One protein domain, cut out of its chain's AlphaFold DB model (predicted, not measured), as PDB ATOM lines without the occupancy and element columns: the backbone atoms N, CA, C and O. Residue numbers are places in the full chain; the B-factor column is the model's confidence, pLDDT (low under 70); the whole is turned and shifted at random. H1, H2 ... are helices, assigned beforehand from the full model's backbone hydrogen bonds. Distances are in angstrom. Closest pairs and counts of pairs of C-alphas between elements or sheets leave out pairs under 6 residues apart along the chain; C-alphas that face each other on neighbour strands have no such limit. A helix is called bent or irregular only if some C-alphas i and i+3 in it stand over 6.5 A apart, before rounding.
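AT A GLANCE: This is residues 2 to 41 of the 334 residues of an uncharacterized protein of Polyangiaceae bacterium (UniProt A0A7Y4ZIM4). Two helices, H1 and H2, run much the same way without touching, and the link between them, residues 15 to 24, folds back from the end of H1 to the start of H2, giving a flat, open Z. H2 is shifted along the longest axis relative to H1, and its far end, residues 36 to 40, sticks out with residue 41. The printed part has 40 residues with two named helices, H1 then H2, and no named strand; its class is all helix. It is only just loose, close to compact, with a radius of gyration of the C-alphas of 10.8 A and spans of 36 by 21 by 11 A.

IN THESE COORDINATES: H1 is residues 2 to 14, 17.9 A from first to last C-alpha; C-alpha 2 of Pro 2 is at (11.315, -44.371, -21.751), and C-alpha 14 is at (23.558, -34.042, -13.774). H2, the longest helix, is residues 25 to 40, 22.5 A long, from C-alpha 25 at (15.547, -45.732, -1.595) to C-alpha 40 at (33.866, -33.286, 2.510). Neither helix is bent.

HOW THE PARTS SIT: H1 has its centre at (18.330, -40.400, -16.938) and the N-to-C direction (0.80, 0.51, 0.32). A short link of 10 residues follows. H2 has its centre at (25.757, -40.854, -0.475) and the N-to-C direction (0.79, 0.60, 0.10). H1 and H2 are apart, with no C-alpha of the one within 8 A of the other. In both helices every O i to N i+4 pair is within hydrogen-bond range.

THE WHOLE: The C-alphas of Pro 2 and Glu 41, the two farthest apart, are 36.0 A from each other. The printed part has no cut. Residues 36 to 41, of which 36 to 40 belong to H2, stand free. The mean pLDDT of the printed part is 76.5, with 67 for H1 and 90 for H2; residues 2 to 4, 6 to 8, 10 and 12 to 23 are under 70.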
ATOM      1  N   PRO A   2      10.735 -45.672 -21.365       58.84
ATOM      2  CA  PRO A   2      11.315 -44.371 -21.751       58.84
ATOM      3  C   PRO A   2      11.718 -43.514 -20.539       58.84
ATOM      4  O   PRO A   2      12.867 -43.106 -20.430       58.84
ATOM      5  N   ASP A   3      10.822 -43.403 -19.553       68.50
ATOM      6  CA  ASP A   3      11.060 -42.659 -18.310       68.50
ATOM      7  C   ASP A   3      12.281 -43.112 -17.508       68.50
ATOM      8  O   ASP A   3      12.907 -42.296 -16.844       68.50
ATOM      9  N   LEU A   4      12.615 -44.407 -17.518       66.56
ATOM     10  CA  LEU A   4      13.743 -44.903 -16.728       66.56
ATOM     11  C   LEU A   4      15.075 -44.515 -17.384       66.56
ATOM     12  O   LEU A   4      16.009 -44.151 -16.686       66.56
ATOM     13  N   LEU A   5      15.147 -44.560 -18.719       70.62
ATOM     14  CA  LEU A   5      16.342 -44.195 -19.483       70.62
ATOM     15  C   LEU A   5      16.603 -42.687 -19.444       70.62
ATOM     16  O   LEU A   5      17.740 -42.277 -19.224       70.62
ATOM     17  N   GLU A   6      15.554 -41.875 -19.586       69.62
ATOM     18  CA  GLU A   6      15.633 -40.413 -19.466       69.62
ATOM     19  C   GLU A   6      16.148 -39.997 -18.076       69.62
ATOM     20  O   GLU A   6      17.037 -39.156 -17.952       69.62
ATOM     21  N   ARG A   7      15.651 -40.655 -17.020       68.00
ATOM     22  CA  ARG A   7      16.071 -40.402 -15.633       68.00
ATOM     23  C   ARG A   7      17.495 -40.866 -15.361       68.00
ATOM     24  O   ARG A   7      18.249 -40.138 -14.726       68.00
ATOM     25  N   THR A   8      17.889 -42.037 -15.865       67.38
ATOM     26  CA  THR A   8      19.284 -42.493 -15.778       67.38
ATOM     27  C   THR A   8      20.218 -41.519 -16.491       67.38
ATOM     28  O   THR A   8      21.277 -41.209 -15.964       67.38
ATOM     29  N   HIS A   9      19.828 -40.983 -17.651       70.00
ATOM     30  CA  HIS A   9      20.612 -39.980 -18.372       70.00
ATOM     31  C   HIS A   9      20.759 -38.672 -17.573       70.00
ATOM     32  O   HIS A   9      21.868 -38.160 -17.441       70.00
ATOM     33  N   GLN A  10      19.672 -38.161 -16.983       66.62
ATOM     34  CA  GLN A  10      19.717 -36.977 -16.112       66.62
ATOM     35  C   GLN A  10      20.572 -37.198 -14.861       66.62
ATOM     36  O   GLN A  10      21.323 -36.306 -14.479       66.62
ATOM     37  N   PHE A  11      20.517 -38.387 -14.262       70.62
ATOM     38  CA  PHE A  11      21.374 -38.758 -13.139       70.62
ATOM     39  C   PHE A  11      22.856 -38.833 -13.543       70.62
ATOM     40  O   PHE A  11      23.690 -38.187 -12.918       70.62
ATOM     41  N   VAL A  12      23.185 -39.564 -14.614       68.50
ATOM     42  CA  VAL A  12      24.573 -39.768 -15.070       68.50
ATOM     43  C   VAL A  12      25.235 -38.456 -15.499       68.50
ATOM     44  O   VAL A  12      26.426 -38.278 -15.270       68.50
ATOM     45  N   ILE A  13      24.481 -37.536 -16.112       68.19
ATOM     46  CA  ILE A  13      25.013 -36.244 -16.573       68.19
ATOM     47  C   ILE A  13      24.938 -35.164 -15.488       68.19
ATOM     48  O   ILE A  13      25.845 -34.341 -15.386       68.19
ATOM     49  N   GLY A  14      23.856 -35.129 -14.710       63.78
ATOM     50  CA  GLY A  14      23.558 -34.042 -13.774       63.78
ATOM     51  C   GLY A  14      23.974 -34.298 -12.326       63.78
ATOM     52  O   GLY A  14      24.064 -33.343 -11.563       63.78
ATOM     53  N   GLY A  15      24.207 -35.550 -11.923       62.41
ATOM     54  CA  GLY A  15      24.605 -35.911 -10.554       62.41
ATOM     55  C   GLY A  15      23.535 -35.684  -9.473       62.41
ATOM     56  O   GLY A  15      23.828 -35.826  -8.291       62.41
ATOM     57  N   ILE A  16      22.297 -35.334  -9.843       65.12
ATOM     58  CA  ILE A  16      21.229 -34.994  -8.889       65.12
ATOM     59  C   ILE A  16      20.529 -36.279  -8.418       65.12
ATOM     60  O   ILE A  16      19.746 -36.879  -9.155       65.12
ATOM     61  N   LEU A  17      20.804 -36.702  -7.180       63.12
ATOM     62  CA  LEU A  17      20.222 -37.904  -6.555       63.12
ATOM     63  C   LEU A  17      18.820 -37.675  -5.958       63.12
ATOM     64  O   LEU A  17      18.033 -38.613  -5.839       63.12
ATOM     65  N   GLU A  18      18.491 -36.431  -5.606       58.47
ATOM     66  CA  GLU A  18      17.330 -36.067  -4.776       58.47
ATOM     67  C   GLU A  18      15.973 -36.203  -5.495       58.47
ATOM     68  O   GLU A  18      14.928 -36.324  -4.853       58.47
ATOM     69  N   GLU A  19      15.965 -36.251  -6.830       57.91
ATOM     70  CA  GLU A  19      14.734 -36.231  -7.639       57.91
ATOM     71  C   GLU A  19      14.390 -37.586  -8.290       57.91
ATOM     72  O   GLU A  19      13.379 -37.728  -8.991       57.91
ATOM     73  N   VAL A  20      15.190 -38.630  -8.042       62.47
ATOM     74  CA  VAL A  20      15.094 -39.888  -8.794       62.47
ATOM     75  C   VAL A  20      14.016 -40.828  -8.222       62.47
ATOM     76  O   VAL A  20      14.262 -41.739  -7.431       62.47
ATOM     77  N   ARG A  21      12.763 -40.646  -8.661       58.50
ATOM     78  CA  ARG A  21      11.638 -41.536  -8.298       58.50
ATOM     79  C   ARG A  21      11.707 -42.889  -9.021       58.50
ATOM     80  O   ARG A  21      11.886 -42.941 -10.239       58.50
ATOM     81  N   GLY A  22      11.446 -43.974  -8.285       64.44
ATOM     82  CA  GLY A  22      11.368 -45.351  -8.808       64.44
ATOM     83  C   GLY A  22      12.615 -46.209  -8.563       64.44
ATOM     84  O   GLY A  22      12.593 -47.398  -8.870       64.44
ATOM     85  N   PHE A  23      13.666 -45.632  -7.978       69.38
ATOM     86  CA  PHE A  23      14.872 -46.346  -7.564       69.38
ATOM     87  C   PHE A  23      14.765 -46.807  -6.108       69.38
ATOM     88  O   PHE A  23      13.965 -46.292  -5.316       69.38
ATOM     89  N   ASN A  24      15.569 -47.813  -5.759       81.50
ATOM     90  CA  ASN A  24      15.626 -48.340  -4.405       81.50
ATOM     91  C   ASN A  24      16.129 -47.251  -3.447       81.50
ATOM     92  O   ASN A  24      17.281 -46.832  -3.517       81.50
ATOM     93  N   GLN A  25      15.266 -46.828  -2.524       84.00
ATOM     94  CA  GLN A  25      15.547 -45.732  -1.595       84.00
ATOM     95  C   GLN A  25      16.769 -45.988  -0.706       84.00
ATOM     96  O   GLN A  25      17.465 -45.048  -0.345       84.00
ATOM     97  N   ARG A  26      17.071 -47.254  -0.383       84.94
ATOM     98  CA  ARG A  26      18.278 -47.587   0.387       84.94
ATOM     99  C   ARG A  26      19.549 -47.369  -0.420       84.94
ATOM    100  O   ARG A  26      20.522 -46.890   0.138       84.94
ATOM    101  N   GLN A  27      19.521 -47.700  -1.712       83.75
ATOM    102  CA  GLN A  27      20.654 -47.454  -2.606       83.75
ATOM    103  C   GLN A  27      20.852 -45.953  -2.810       83.75
ATOM    104  O   GLN A  27      21.964 -45.477  -2.666       83.75
ATOM    105  N   LEU A  28      19.776 -45.191  -3.031       86.25
ATOM    106  CA  LEU A  28      19.871 -43.730  -3.130       86.25
ATOM    107  C   LEU A  28      20.458 -43.099  -1.862       86.25
ATOM    108  O   LEU A  28      21.372 -42.291  -1.956       86.25
ATOM    109  N   ALA A  29      19.978 -43.497  -0.680       87.06
ATOM    110  CA  ALA A  29      20.512 -42.997   0.585       87.06
ATOM    111  C   ALA A  29      21.994 -43.356   0.782       87.06
ATOM    112  O   ALA A  29      22.735 -42.604   1.407       87.06
ATOM    113  N   GLU A  30      22.430 -44.503   0.267       90.62
ATOM    114  CA  GLU A  30      23.833 -44.901   0.281       90.62
ATOM    115  C   GLU A  30      24.673 -44.029  -0.665       90.62
ATOM    116  O   GLU A  30      25.677 -43.472  -0.231       90.62
ATOM    117  N   GLU A  31      24.230 -43.836  -1.912       90.50
ATOM    118  CA  GLU A  31      24.899 -42.965  -2.890       90.50
ATOM    119  C   GLU A  31      25.001 -41.511  -2.406       90.50
ATOM    120  O   GLU A  31      26.035 -40.867  -2.582       90.50
ATOM    121  N   MET A  32      23.968 -41.005  -1.723       88.81
ATOM    122  CA  MET A  32      24.006 -39.677  -1.106       88.81
ATOM    123  C   MET A  32      25.110 -39.582  -0.050       88.81
ATOM    124  O   MET A  32      25.921 -38.664  -0.105       88.81
ATOM    125  N   LYS A  33      25.221 -40.564   0.856       92.19
ATOM    126  CA  LYS A  33      26.282 -40.570   1.879       92.19
ATOM    127  C   LYS A  33      27.684 -40.673   1.275       92.19
ATOM    128  O   LYS A  33      28.618 -40.069   1.795       92.19
ATOM    129  N   LYS A  34      27.850 -41.422   0.178       94.25
ATOM    130  CA  LYS A  34      29.122 -41.472  -0.564       94.25
ATOM    131  C   LYS A  34      29.463 -40.105  -1.153       94.25
ATOM    132  O   LYS A  34      30.594 -39.647  -1.027       94.25
ATOM    133  N   SER A  35      28.482 -39.439  -1.761       91.88
ATOM    134  CA  SER A  35      28.652 -38.095  -2.316       91.88
ATOM    135  C   SER A  35      28.997 -37.064  -1.235       91.88
ATOM    136  O   SER A  35      29.918 -36.268  -1.424       91.88
ATOM    137  N   GLU A  36      28.329 -37.121  -0.080       92.44
ATOM    138  CA  GLU A  36      28.629 -36.293   1.094       92.44
ATOM    139  C   GLU A  36      30.070 -36.510   1.579       92.44
ATOM    140  O   GLU A  36      30.807 -35.537   1.748       92.44
ATOM    141  N   LEU A  37      30.503 -37.772   1.718       94.44
ATOM    142  CA  LEU A  37      31.876 -38.115   2.099       94.44
ATOM    143  C   LEU A  37      32.898 -37.526   1.120       94.44
ATOM    144  O   LEU A  37      33.862 -36.907   1.552       94.44
ATOM    145  N   LEU A  38      32.694 -37.692  -0.189       95.19
ATOM    146  CA  LEU A  38      33.643 -37.212  -1.203       95.19
ATOM    147  C   LEU A  38      33.632 -35.693  -1.375       95.19
ATOM    148  O   LEU A  38      34.638 -35.119  -1.786       95.19
ATOM    149  N   THR A  39      32.514 -35.039  -1.061       93.81
ATOM    150  CA  THR A  39      32.438 -33.574  -1.029       93.81
ATOM    151  C   THR A  39      33.230 -33.023   0.151       93.81
ATOM    152  O   THR A  39      33.944 -32.033  -0.002       93.81
ATOM    153  N   ALA A  40      33.120 -33.666   1.317       94.44
ATOM    154  CA  ALA A  40      33.866 -33.286   2.510       94.44
ATOM    155  C   ALA A  40      35.362 -33.628   2.391       94.44
ATOM    156  O   ALA A  40      36.202 -32.799   2.720       94.44
ATOM    157  N   GLU A  41      35.687 -34.819   1.879       96.38
ATOM    158  CA  GLU A  41      37.045 -35.367   1.825       96.38
ATOM    159  C   GLU A  41      37.358 -35.995   0.451       96.38
ATOM    160  O   GLU A  41      37.380 -37.224   0.295       96.38
TER     161      GLU A  41